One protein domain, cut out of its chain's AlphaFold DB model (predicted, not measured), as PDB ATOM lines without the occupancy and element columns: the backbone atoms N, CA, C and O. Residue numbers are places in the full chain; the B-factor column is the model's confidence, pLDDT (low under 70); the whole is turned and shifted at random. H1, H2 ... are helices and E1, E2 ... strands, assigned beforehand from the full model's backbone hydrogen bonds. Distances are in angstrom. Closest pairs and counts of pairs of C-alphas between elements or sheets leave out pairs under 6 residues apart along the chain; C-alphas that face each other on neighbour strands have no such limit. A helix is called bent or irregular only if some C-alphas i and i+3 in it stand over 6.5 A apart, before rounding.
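AT A GLANCE: This is residues 138 to 230 of the 1097 residues of an uncharacterized protein of Xylaria hypoxylon (UniProt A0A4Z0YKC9). Little regular structure is here: two lobes are joined by a thin strip, residues 196 to 198. The larger has two bent antiparallel strands, E1 and E2, with short helices H1 and H2 packed by them; the smaller is mostly loops, residues 199 to 230. The 93 printed residues run E1, H1, H2, E2, mixed, with 30 in named elements. The whole is only just loose, close to extended: radius of gyration of the C-alphas 18.3 A, spans 56 by 21 by 19 A.

IN THESE COORDINATES: Find C-alpha 138 at (-21.077, -46.709, 11.751), where E1, residues 138 to 145, begins its 17.9 A. Next come H1, residues 154 to 161, and H2, residues 166 to 171. E2, residues 188 to 195, 18.3 A, ends at (-24.289, -43.661, 11.560).

HOW THE PARTS SIT: Between antiparallel E1 and E2, N 139 and O 194 are within hydrogen-bond range, 2.8 A. H1 and H2 touch, about perpendicular at 76 degrees; their closest C-alphas, Ala 159 and Ile 166, are 5.4 A apart. In both, every O i to N i+4 pair is within hydrogen-bond range.

THE WHOLE: The printed part has no cut. H2 to E2 is a long link. Residue 216 is under 70.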
ATOM      1  N   LEU A 138     -20.103 -45.784  11.166       79.19
ATOM      2  CA  LEU A 138     -21.077 -46.709  11.751       79.19
ATOM      3  C   LEU A 138     -20.744 -47.024  13.214       79.19
ATOM      4  O   LEU A 138     -19.852 -47.820  13.509       79.19
ATOM      5  N   VAL A 139     -21.542 -46.485  14.132       79.81
ATOM      6  CA  VAL A 139     -21.523 -46.842  15.550       79.81
ATOM      7  C   VAL A 139     -22.412 -48.067  15.756       79.81
ATOM      8  O   VAL A 139     -23.641 -47.969  15.852       79.81
ATOM      9  N   CYS A 140     -21.794 -49.246  15.817       81.00
ATOM     10  CA  CYS A 140     -22.500 -50.468  16.188       81.00
ATOM     11  C   CYS A 140     -22.784 -50.493  17.698       81.00
ATOM     12  O   CYS A 140     -21.868 -50.333  18.502       81.00
ATOM     13  N   ARG A 141     -24.048 -50.709  18.079       78.62
ATOM     14  CA  ARG A 141     -24.502 -50.848  19.476       78.62
ATOM     15  C   ARG A 141     -24.669 -52.307  19.906       78.62
ATOM     16  O   ARG A 141     -24.509 -52.601  21.083       78.62
ATOM     17  N   TYR A 142     -24.996 -53.209  18.980       74.38
ATOM     18  CA  TYR A 142     -25.166 -54.638  19.254       74.38
ATOM     19  C   TYR A 142     -24.800 -55.472  18.019       74.38
ATOM     20  O   TYR A 142     -25.229 -55.161  16.902       74.38
ATOM     21  N   ALA A 143     -24.052 -56.560  18.218       88.12
ATOM     22  CA  ALA A 143     -23.629 -57.477  17.162       88.12
ATOM     23  C   ALA A 143     -24.108 -58.915  17.425       88.12
ATOM     24  O   ALA A 143     -23.926 -59.455  18.514       88.12
ATOM     25  N   GLY A 144     -24.691 -59.548  16.405       84.00
ATOM     26  CA  GLY A 144     -25.069 -60.959  16.415       84.00
ATOM     27  C   GLY A 144     -23.939 -61.838  15.877       84.00
ATOM     28  O   GLY A 144     -23.232 -61.451  14.946       84.00
ATOM     29  N   LYS A 145     -23.760 -63.036  16.444       88.94
ATOM     30  CA  LYS A 145     -22.752 -64.013  16.000       88.94
ATOM     31  C   LYS A 145     -23.400 -65.121  15.169       88.94
ATOM     32  O   LYS A 145     -24.455 -65.634  15.534       88.94
ATOM     33  N   THR A 146     -22.760 -65.505  14.070       87.94
ATOM     34  CA  THR A 146     -23.151 -66.678  13.266       87.94
ATOM     35  C   THR A 146     -22.783 -68.004  13.941       87.94
ATOM     36  O   THR A 146     -21.874 -68.077  14.771       87.94
ATOM     37  N   TYR A 147     -23.482 -69.071  13.553       79.56
ATOM     38  CA  TYR A 147     -23.237 -70.441  14.012       79.56
ATOM     39  C   TYR A 147     -22.196 -71.165  13.126       79.56
ATOM     40  O   TYR A 147     -21.482 -70.518  12.356       79.56
ATOM     41  N   VAL A 148     -22.081 -72.494  13.256       79.38
ATOM     42  CA  VAL A 148     -21.109 -73.321  12.506       79.38
ATOM     43  C   VAL A 148     -21.487 -73.519  11.035       79.38
ATOM     44  O   VAL A 148     -20.648 -73.338  10.157       79.38
ATOM     45  N   ASP A 149     -22.754 -73.839  10.768       79.00
ATOM     46  CA  ASP A 149     -23.297 -74.005   9.422       79.00
ATOM     47  C   ASP A 149     -23.891 -72.663   8.979       79.00
ATOM     48  O   ASP A 149     -24.919 -72.228   9.503       79.00
ATOM     49  N   VAL A 150     -23.249 -72.004   8.010       84.62
ATOM     50  CA  VAL A 150     -23.753 -70.771   7.385       84.62
ATOM     51  C   VAL A 150     -23.989 -70.967   5.893       84.62
ATOM     52  O   VAL A 150     -23.310 -71.752   5.232       84.62
ATOM     53  N   ASN A 151     -24.974 -70.256   5.356       84.06
ATOM     54  CA  ASN A 151     -25.313 -70.235   3.937       84.06
ATOM     55  C   ASN A 151     -25.982 -68.894   3.576       84.06
ATOM     56  O   ASN A 151     -26.166 -68.035   4.437       84.06
ATOM     57  N   TYR A 152     -26.388 -68.722   2.315       79.62
ATOM     58  CA  TYR A 152     -27.002 -67.484   1.813       79.62
ATOM     59  C   TYR A 152     -28.283 -67.049   2.562       79.62
ATOM     60  O   TYR A 152     -28.669 -65.886   2.505       79.62
ATOM     61  N   TYR A 153     -28.957 -67.954   3.280       87.44
ATOM     62  CA  TYR A 153     -30.126 -67.627   4.099       87.44
ATOM     63  C   TYR A 153     -29.753 -67.172   5.524       87.44
ATOM     64  O   TYR A 153     -30.587 -66.621   6.238       87.44
ATOM     65  N   THR A 154     -28.499 -67.341   5.960       88.06
ATOM     66  CA  THR A 154     -28.073 -67.024   7.333       88.06
ATOM     67  C   THR A 154     -28.127 -65.528   7.650       88.06
ATOM     68  O   THR A 154     -28.433 -65.173   8.787       88.06
ATOM     69  N   CYS A 155     -27.935 -64.637   6.669       90.00
ATOM     70  CA  CYS A 155     -28.191 -63.207   6.872       90.00
ATOM     71  C   CYS A 155     -29.674 -62.949   7.179       90.00
ATOM     72  O   CYS A 155     -29.978 -62.187   8.088       90.00
ATOM     73  N   THR A 156     -30.598 -63.618   6.478       90.44
ATOM     74  CA  THR A 156     -32.044 -63.523   6.744       90.44
ATOM     75  C   THR A 156     -32.404 -64.134   8.100       90.44
ATOM     76  O   THR A 156     -33.223 -63.577   8.819       90.44
ATOM     77  N   GLN A 157     -31.761 -65.236   8.500       88.06
ATOM     78  CA  GLN A 157     -31.945 -65.824   9.834       88.06
ATOM     79  C   GLN A 157     -31.468 -64.886  10.952       88.06
ATOM     80  O   GLN A 157     -32.154 -64.762  11.962       88.06
ATOM     81  N   LEU A 158     -30.326 -64.208  10.780       86.94
ATOM     82  CA  LEU A 158     -29.855 -63.189  11.723       86.94
ATOM     83  C   LEU A 158     -30.771 -61.964  11.735       86.94
ATOM     84  O   LEU A 158     -31.137 -61.503  12.811       86.94
ATOM     85  N   ALA A 159     -31.179 -61.472  10.566       87.88
ATOM     86  CA  ALA A 159     -32.080 -60.333  10.444       87.88
ATOM     87  C   ALA A 159     -33.416 -60.600  11.167       87.88
ATOM     88  O   ALA A 159     -33.800 -59.842  12.052       87.88
ATOM     89  N   ASN A 160     -34.036 -61.757  10.907       89.00
ATOM     90  CA  ASN A 160     -35.257 -62.192  11.586       89.00
ATOM     91  C   ASN A 160     -35.050 -62.433  13.095       89.00
ATOM     92  O   ASN A 160     -35.935 -62.111  13.880       89.00
ATOM     93  N   LYS A 161     -33.900 -62.980  13.529       87.69
ATOM     94  CA  LYS A 161     -33.606 -63.215  14.961       87.69
ATOM     95  C   LYS A 161     -33.539 -61.913  15.769       87.69
ATOM     96  O   LYS A 161     -33.847 -61.928  16.956       87.69
ATOM     97  N   TYR A 162     -33.116 -60.817  15.143       86.06
ATOM     98  CA  TYR A 162     -32.964 -59.505  15.778       86.06
ATOM     99  C   TYR A 162     -34.017 -58.480  15.314       86.06
ATOM    100  O   TYR A 162     -33.816 -57.283  15.499       86.06
ATOM    101  N   ASP A 163     -35.116 -58.954  14.714       86.38
ATOM    102  CA  ASP A 163     -36.269 -58.177  14.225       86.38
ATOM    103  C   ASP A 163     -35.885 -56.933  13.389       86.38
ATOM    104  O   ASP A 163     -36.333 -55.802  13.595       86.38
ATOM    105  N   ILE A 164     -34.982 -57.146  12.427       85.94
ATOM    106  CA  ILE A 164     -34.544 -56.152  11.440       85.94
ATOM    107  C   ILE A 164     -34.758 -56.676  10.020       85.94
ATOM    108  O   ILE A 164     -34.709 -57.878   9.770       85.94
ATOM    109  N   THR A 165     -34.935 -55.772   9.053       87.88
ATOM    110  CA  THR A 165     -34.970 -56.173   7.640       87.88
ATOM    111  C   THR A 165     -33.580 -56.624   7.170       87.88
ATOM    112  O   THR A 165     -32.551 -56.178   7.692       87.88
ATOM    113  N   ILE A 166     -33.530 -57.502   6.165       85.69
ATOM    114  CA  ILE A 166     -32.270 -57.994   5.588       85.69
ATOM    115  C   ILE A 166     -31.424 -56.846   5.017       85.69
ATOM    116  O   ILE A 166     -30.203 -56.838   5.153       85.69
ATOM    117  N   GLU A 167     -32.058 -55.823   4.457       82.56
ATOM    118  CA  GLU A 167     -31.386 -54.650   3.907       82.56
ATOM    119  C   GLU A 167     -30.834 -53.761   5.024       82.56
ATOM    120  O   GLU A 167     -29.709 -53.288   4.909       82.56
ATOM    121  N   LYS A 168     -31.546 -53.609   6.153       83.62
ATOM    122  CA  LYS A 168     -31.004 -52.953   7.354       83.62
ATOM    123  C   LYS A 168     -29.788 -53.713   7.894       83.62
ATOM    124  O   LYS A 168     -28.786 -53.081   8.221       83.62
ATOM    125  N   PHE A 169     -29.823 -55.047   7.924       88.38
ATOM    126  CA  PHE A 169     -28.665 -55.867   8.301       88.38
ATOM    127  C   PHE A 169     -27.475 -55.678   7.341       88.38
ATOM    128  O   PHE A 169     -26.346 -55.519   7.798       88.38
ATOM    129  N   LEU A 170     -27.708 -55.619   6.027       88.81
ATOM    130  CA  LEU A 170     -26.659 -55.366   5.030       88.81
ATOM    131  C   LEU A 170     -26.126 -53.919   5.086       88.81
ATOM    132  O   LEU A 170     -24.924 -53.707   4.972       88.81
ATOM    133  N   MET A 171     -26.972 -52.919   5.359       84.25
ATOM    134  CA  MET A 171     -26.545 -51.527   5.585       84.25
ATOM    135  C   MET A 171     -25.696 -51.370   6.857       84.25
ATOM    136  O   MET A 171     -24.793 -50.537   6.890       84.25
ATOM    137  N   LEU A 172     -25.953 -52.184   7.887       86.94
ATOM    138  CA  LEU A 172     -25.121 -52.287   9.091       86.94
ATOM    139  C   LEU A 172     -23.856 -53.147   8.883       86.94
ATOM    140  O   LEU A 172     -22.978 -53.156   9.742       86.94
ATOM    141  N   ASN A 173     -23.731 -53.860   7.760       90.06
ATOM    142  CA  ASN A 173     -22.581 -54.709   7.435       90.06
ATOM    143  C   ASN A 173     -22.196 -54.563   5.950       90.06
ATOM    144  O   ASN A 173     -22.284 -55.537   5.205       90.06
ATOM    145  N   PRO A 174     -21.730 -53.382   5.495       85.56
ATOM    146  CA  PRO A 174     -21.477 -53.109   4.074       85.56
ATOM    147  C   PRO A 174     -20.342 -53.941   3.442       85.56
ATOM    148  O   PRO A 174     -20.084 -53.812   2.249       85.56
ATOM    149  N   GLY A 175     -19.654 -54.786   4.222       84.00
ATOM    150  CA  GLY A 175     -18.743 -55.822   3.724       84.00
ATOM    151  C   GLY A 175     -19.419 -57.156   3.360       84.00
ATOM    152  O   GLY A 175     -18.729 -58.062   2.894       84.00
ATOM    153  N   LEU A 176     -20.729 -57.311   3.581       88.94
ATOM    154  CA  LEU A 176     -21.508 -58.468   3.130       88.94
ATOM    155  C   LEU A 176     -22.064 -58.249   1.717       88.94
ATOM    156  O   LEU A 176     -22.530 -57.162   1.379       88.94
ATOM    157  N   ASP A 177     -22.066 -59.308   0.908       84.00
ATOM    158  CA  ASP A 177     -22.674 -59.273  -0.423       84.00
ATOM    159  C   ASP A 177     -24.205 -59.117  -0.321       84.00
ATOM    160  O   ASP A 177     -24.815 -59.744   0.550       84.00
ATOM    161  N   PRO A 178     -24.875 -58.425  -1.266       79.75
ATOM    162  CA  PRO A 178     -26.341 -58.335  -1.297       79.75
ATOM    163  C   PRO A 178     -27.067 -59.690  -1.339       79.75
ATOM    164  O   PRO A 178     -28.205 -59.800  -0.894       79.75
ATOM    165  N   GLY A 179     -26.408 -60.732  -1.862       77.69
ATOM    166  CA  GLY A 179     -26.900 -62.113  -1.873       77.69
ATOM    167  C   GLY A 179     -26.451 -62.972  -0.684       77.69
ATOM    168  O   GLY A 179     -26.609 -64.187  -0.744       77.69
ATOM    169  N   CYS A 180     -25.839 -62.386   0.356       86.62
ATOM    170  CA  CYS A 180     -25.293 -63.087   1.529       86.62
ATOM    171  C   CYS A 180     -24.243 -64.182   1.199       86.62
ATOM    172  O   CYS A 180     -24.001 -65.092   1.990       86.62
ATOM    173  N   GLY A 181     -23.604 -64.127   0.025       80.75
ATOM    174  CA  GLY A 181     -22.702 -65.186  -0.453       80.75
ATOM    175  C   GLY A 181     -21.412 -65.336   0.361       80.75
ATOM    176  O   GLY A 181     -20.888 -66.441   0.487       80.75
ATOM    177  N   ASN A 182     -20.921 -64.239   0.940       90.19
ATOM    178  CA  ASN A 182     -19.660 -64.161   1.679       90.19
ATOM    179  C   ASN A 182     -19.802 -64.199   3.217       90.19
ATOM    180  O   ASN A 182     -18.824 -63.911   3.920       90.19
ATOM    181  N   ILE A 183     -20.979 -64.547   3.757       91.62
ATOM    182  CA  ILE A 183     -21.162 -64.695   5.208       91.62
ATOM    183  C   ILE A 183     -20.270 -65.820   5.758       91.62
ATOM    184  O   ILE A 183     -20.150 -66.894   5.170       91.62
ATOM    185  N   LYS A 184     -19.620 -65.568   6.897       88.38
ATOM    186  CA  LYS A 184     -18.651 -66.484   7.516       88.38
ATOM    187  C   LYS A 184     -19.210 -67.080   8.807       88.38
ATOM    188  O   LYS A 184     -19.898 -66.357   9.524       88.38
ATOM    189  N   PRO A 185     -18.898 -68.348   9.135       86.94
ATOM    190  CA  PRO A 185     -19.289 -68.960  10.401       86.94
ATOM    191  C   PRO A 185     -18.544 -68.334  11.582       86.94
ATOM    192  O   PRO A 185     -17.474 -67.740  11.416       86.94
ATOM    193  N   TYR A 186     -19.125 -68.453  12.779       83.12
ATOM    194  CA  TYR A 186     -18.624 -67.904  14.052       83.12
ATOM    195  C   TYR A 186     -18.208 -66.417  14.054       83.12
ATOM    196  O   TYR A 186     -17.567 -65.951  14.998       83.12
ATOM    197  N   THR A 187     -18.593 -65.659  13.032       85.06
ATOM    198  CA  THR A 187     -18.241 -64.254  12.814       85.06
ATOM    199  C   THR A 187     -19.352 -63.344  13.337       85.06
ATOM    200  O   THR A 187     -20.538 -63.663  13.209       85.06
ATOM    201  N   THR A 188     -18.969 -62.225  13.953       87.00
ATOM    202  CA  THR A 188     -19.880 -61.207  14.495       87.00
ATOM    203  C   THR A 188     -20.223 -60.149  13.452       87.00
ATOM    204  O   THR A 188     -19.326 -59.588  12.826       87.00
ATOM    205  N   TYR A 189     -21.512 -59.844  13.326       90.19
ATOM    206  CA  TYR A 189     -22.075 -58.867  12.395       90.19
ATOM    207  C   TYR A 189     -22.997 -57.900  13.144       90.19
ATOM    208  O   TYR A 189     -23.713 -58.304  14.060       90.19
ATOM    209  N   CYS A 190     -22.990 -56.621  12.778       91.69
ATOM    210  CA  CYS A 190     -23.780 -55.602  13.459       91.69
ATOM    211  C   CYS A 190     -25.283 -55.776  13.178       91.69
ATOM    212  O   CYS A 190     -25.686 -55.873  12.023       91.69
ATOM    213  N   VAL A 191     -26.120 -55.807  14.216       89.94
ATOM    214  CA  VAL A 191     -27.587 -55.968  14.086       89.94
ATOM    215  C   VAL A 191     -28.355 -54.776  14.663       89.94
ATOM    216  O   VAL A 191     -29.430 -54.443  14.172       89.94
ATOM    217  N   ALA A 192     -27.767 -54.043  15.612       82.44
ATOM    218  CA  ALA A 192     -28.235 -52.714  15.990       82.44
ATOM    219  C   ALA A 192     -27.076 -51.717  15.951       82.44
ATOM    220  O   ALA A 192     -26.028 -51.932  16.556       82.44
ATOM    221  N   GLY A 193     -27.269 -50.601  15.258       81.19
ATOM    222  CA  GLY A 193     -26.274 -49.548  15.097       81.19
ATOM    223  C   GLY A 193     -26.864 -48.350  14.366       81.19
ATOM    224  O   GLY A 193     -28.002 -48.397  13.896       81.19
ATOM    225  N   TYR A 194     -26.101 -47.267  14.294       78.19
ATOM    226  CA  TYR A 194     -26.488 -46.038  13.609       78.19
ATOM    227  C   TYR A 194     -25.239 -45.318  13.087       78.19
ATOM    228  O   TYR A 194     -24.143 -45.520  13.607       78.19
ATOM    229  N   PHE A 195     -25.389 -44.485  12.060       76.12
ATOM    230  CA  PHE A 195     -24.289 -43.661  11.560       76.12
ATOM    231  C   PHE A 195     -24.224 -42.353  12.355       76.12
ATOM    232  O   PHE A 195     -25.251 -41.694  12.520       76.12
ATOM    233  N   GLU A 196     -23.045 -41.985  12.860       73.50
ATOM    234  CA  GLU A 196     -22.894 -40.854  13.785       73.50
ATOM    235  C   GLU A 196     -23.265 -39.516  13.103       73.50
ATOM    236  O   GLU A 196     -22.653 -39.153  12.090       73.50
ATOM    237  N   PRO A 197     -24.272 -38.773  13.607       72.25
ATOM    238  CA  PRO A 197     -24.706 -37.514  13.010       72.25
ATOM    239  C   PRO A 197     -23.756 -36.360  13.360       72.25
ATOM    240  O   PRO A 197     -23.005 -36.410  14.333       72.25
ATOM    241  N   LEU A 198     -23.824 -35.271  12.591       77.81
ATOM    242  CA  LEU A 198     -23.113 -34.034  12.916       77.81
ATOM    243  C   LEU A 198     -23.687 -33.443  14.215       77.81
ATOM    244  O   LEU A 198     -24.890 -33.202  14.282       77.81
ATOM    245  N   ARG A 199     -22.857 -33.185  15.233       80.25
ATOM    246  CA  ARG A 199     -23.304 -32.595  16.511       80.25
ATOM    247  C   ARG A 199     -23.000 -31.099  16.598       80.25
ATOM    248  O   ARG A 199     -21.934 -30.643  16.189       80.25
ATOM    249  N   ALA A 200     -23.943 -30.350  17.157       82.00
ATOM    250  CA  ALA A 200     -23.945 -28.896  17.285       82.00
ATOM    251  C   ALA A 200     -23.142 -28.416  18.511       82.00
ATOM    252  O   ALA A 200     -23.668 -27.720  19.378       82.00
ATOM    253  N   TYR A 201     -21.866 -28.804  18.610       79.06
ATOM    254  CA  TYR A 201     -20.992 -28.405  19.726       79.06
ATOM    255  C   TYR A 201     -20.742 -26.885  19.808       79.06
ATOM    256  O   TYR A 201     -20.368 -26.388  20.866       79.06
ATOM    257  N   ASP A 202     -20.980 -26.136  18.724       78.69
ATOM    258  CA  ASP A 202     -20.962 -24.664  18.698       78.69
ATOM    259  C   ASP A 202     -22.299 -24.028  19.138       78.69
ATOM    260  O   ASP A 202     -22.471 -22.809  19.057       78.69
ATOM    261  N   GLY A 203     -23.261 -24.852  19.566       77.62
ATOM    262  CA  GLY A 203     -24.598 -24.440  19.970       77.62
ATOM    263  C   GLY A 203     -25.539 -24.085  18.818       77.62
ATOM    264  O   GLY A 203     -26.585 -23.500  19.096       77.62
ATOM    265  N   LYS A 204     -25.221 -24.398  17.551       83.25
ATOM    266  CA  LYS A 204     -26.052 -24.043  16.383       83.25
ATOM    267  C   LYS A 204     -26.504 -25.260  15.586       83.25
ATOM    268  O   LYS A 204     -25.700 -26.080  15.145       83.25
ATOM    269  N   CYS A 205     -27.802 -25.363  15.337       85.12
ATOM    270  CA  CYS A 205     -28.444 -26.608  14.930       85.12
ATOM    271  C   CYS A 205     -29.389 -26.462  13.730       85.12
ATOM    272  O   CYS A 205     -29.837 -25.368  13.392       85.12
ATOM    273  N   GLY A 206     -29.745 -27.591  13.111       79.62
ATOM    274  CA  GLY A 206     -30.702 -27.630  11.999       79.62
ATOM    275  C   GLY A 206     -30.121 -27.185  10.646       79.62
ATOM    276  O   GLY A 206     -28.900 -27.204  10.458       79.62
ATOM    277  N   PRO A 207     -30.970 -26.828   9.661       76.44
ATOM    278  CA  PRO A 207     -30.551 -26.641   8.271       76.44
ATOM    279  C   PRO A 207     -29.403 -25.641   8.049       76.44
ATOM    280  O   PRO A 207     -28.492 -25.982   7.289       76.44
ATOM    281  N   PRO A 208     -29.340 -24.472   8.732       76.94
ATOM    282  CA  PRO A 208     -28.228 -23.532   8.561       76.94
ATOM    283  C   PRO A 208     -26.851 -24.103   8.929       76.94
ATOM    284  O   PRO A 208     -25.841 -23.630   8.413       76.94
ATOM    285  N   THR A 209     -26.793 -25.135   9.776       78.25
ATOM    286  CA  THR A 209     -25.554 -25.822  10.170       78.25
ATOM    287  C   THR A 209     -25.502 -27.268   9.673       78.25
ATOM    288  O   THR A 209     -24.965 -28.151  10.336       78.25
ATOM    289  N   LYS A 210     -26.017 -27.520   8.458       79.44
ATOM    290  CA  LYS A 210     -25.989 -28.834   7.775       79.44
ATOM    291  C   LYS A 210     -26.733 -29.936   8.549       79.44
ATOM    292  O   LYS A 210     -26.315 -31.090   8.533       79.44
ATOM    293  N   ASN A 211     -27.831 -29.575   9.215       73.38
ATOM    294  CA  ASN A 211     -28.586 -30.424  10.146       73.38
ATOM    295  C   ASN A 211     -27.747 -30.942  11.326       73.38
ATOM    296  O   ASN A 211     -27.916 -32.082  11.757       73.38
ATOM    297  N   ALA A 212     -26.867 -30.101  11.885       78.62
ATOM    298  CA  ALA A 212     -26.217 -30.428  13.149       78.62
ATOM    299  C   ALA A 212     -27.265 -30.597  14.267       78.62
ATOM    300  O   ALA A 212     -28.190 -29.788  14.393       78.62
ATOM    301  N   THR A 213     -27.132 -31.652  15.075       79.69
ATOM    302  CA  THR A 213     -28.046 -31.962  16.184       79.69
ATOM    303  C   THR A 213     -27.476 -31.534  17.533       79.69
ATOM    304  O   THR A 213     -26.299 -31.741  17.817       79.69
ATOM    305  N   CYS A 214     -28.325 -30.969  18.390       80.56
ATOM    306  CA  CYS A 214     -27.992 -30.625  19.775       80.56
ATOM    307  C   CYS A 214     -27.862 -31.850  20.700       80.56
ATOM    308  O   CYS A 214     -27.392 -31.733  21.833       80.56
ATOM    309  N   LEU A 215     -28.286 -33.026  20.224       74.19
ATOM    310  CA  LEU A 215     -28.369 -34.251  21.009       74.19
ATOM    311  C   LEU A 215     -26.976 -34.696  21.494       74.19
ATOM    312  O   LEU A 215     -26.058 -34.913  20.701       74.19
ATOM    313  N   GLY A 216     -26.823 -34.844  22.809       66.12
ATOM    314  CA  GLY A 216     -25.551 -35.129  23.485       66.12
ATOM    315  C   GLY A 216     -24.671 -33.907  23.789       66.12
ATOM    316  O   GLY A 216     -23.530 -34.090  24.198       66.12
ATOM    317  N   THR A 217     -25.171 -32.678  23.610       73.12
ATOM    318  CA  THR A 217     -24.531 -31.448  24.128       73.12
ATOM    319  C   THR A 217     -25.150 -31.028  25.474       73.12
ATOM    320  O   THR A 217     -26.029 -31.715  25.991       73.12
ATOM    321  N   THR A 218     -24.719 -29.908  26.065       70.56
ATOM    322  CA  THR A 218     -25.270 -29.402  27.340       70.56
ATOM    323  C   THR A 218     -26.716 -28.909  27.255       70.56
ATOM    324  O   THR A 218     -27.358 -28.785  28.292       70.56
ATOM    325  N   ALA A 219     -27.253 -28.666  26.056       76.06
ATOM    326  CA  ALA A 219     -28.659 -28.335  25.840       76.06
ATOM    327  C   ALA A 219     -29.218 -29.220  24.720       76.06
ATOM    328  O   ALA A 219     -28.823 -29.080  23.569       76.06
ATOM    329  N   GLN A 220     -30.127 -30.145  25.041       80.19
ATOM    330  CA  GLN A 220     -30.562 -31.196  24.103       80.19
ATOM    331  C   GLN A 220     -31.489 -30.692  22.979       80.19
ATOM    332  O   GLN A 220     -31.564 -31.307  21.913       80.19
ATOM    333  N   CYS A 221     -32.202 -29.585  23.201       77.56
ATOM    334  CA  CYS A 221     -33.253 -29.091  22.309       77.56
ATOM    335  C   CYS A 221     -32.726 -28.089  21.272       77.56
ATOM    336  O   CYS A 221     -32.065 -27.115  21.626       77.56
ATOM    337  N   CYS A 222     -33.080 -28.289  19.997       79.88
ATOM    338  CA  CYS A 222     -32.829 -27.328  18.919       79.88
ATOM    339  C   CYS A 222     -34.028 -26.387  18.734       79.88
ATOM    340  O   CYS A 222     -35.134 -26.835  18.431       79.88
ATOM    341  N   ASN A 223     -33.816 -25.078  18.869       78.62
ATOM    342  CA  ASN A 223     -34.854 -24.074  18.654       78.62
ATOM    343  C   ASN A 223     -35.009 -23.763  17.153       78.62
ATOM    344  O   ASN A 223     -34.116 -23.193  16.532       78.62
ATOM    345  N   SER A 224     -36.170 -24.079  16.574       76.88
ATOM    346  CA  SER A 224     -36.458 -23.914  15.138       76.88
ATOM    347  C   SER A 224     -36.632 -22.465  14.655       76.88
ATOM    348  O   SER A 224     -36.767 -22.239  13.454       76.88
ATOM    349  N   LYS A 225     -36.639 -21.474  15.559       70.81
ATOM    350  CA  LYS A 225     -36.686 -20.041  15.211       70.81
ATOM    351  C   LYS A 225     -35.310 -19.381  15.243       70.81
ATOM    352  O   LYS A 225     -35.041 -18.521  14.412       70.81
ATOM    353  N   THR A 226     -34.462 -19.753  16.201       77.31
ATOM    354  CA  THR A 226     -33.113 -19.179  16.367       77.31
ATOM    355  C   THR A 226     -32.008 -20.052  15.779       77.31
ATOM    356  O   THR A 226     -30.898 -19.560  15.591       77.31
ATOM    357  N   TRP A 227     -32.298 -21.323  15.482       82.19
ATOM    358  CA  TRP A 227     -31.336 -22.345  15.053       82.19
ATOM    359  C   TRP A 227     -30.177 -22.530  16.042       82.19
ATOM    360  O   TRP A 227     -29.033 -22.771  15.661       82.19
ATOM    361  N   THR A 228     -30.496 -22.435  17.336       82.56
ATOM    362  CA  THR A 228     -29.561 -22.628  18.452       82.56
ATOM    363  C   THR A 228     -30.040 -23.700  19.424       82.56
ATOM    364  O   THR A 228     -31.244 -23.907  19.595       82.56
ATOM    365  N   CYS A 229     -29.094 -24.354  20.093       81.62
ATOM    366  CA  CYS A 229     -29.359 -25.272  21.193       81.62
ATOM    367  C   CYS A 229     -29.694 -24.489  22.471       81.62
ATOM    368  O   CYS A 229     -29.006 -23.522  22.796       81.62
ATOM    369  N   GLY A 230     -30.747 -24.881  23.191       77.00
ATOM    370  CA  GLY A 230     -31.161 -24.208  24.425       77.00
ATOM    371  C   GLY A 230     -32.519 -24.672  24.947       77.00
ATOM    372  O   GLY A 230     -33.337 -25.201  24.192       77.00
TER     373      GLY A 230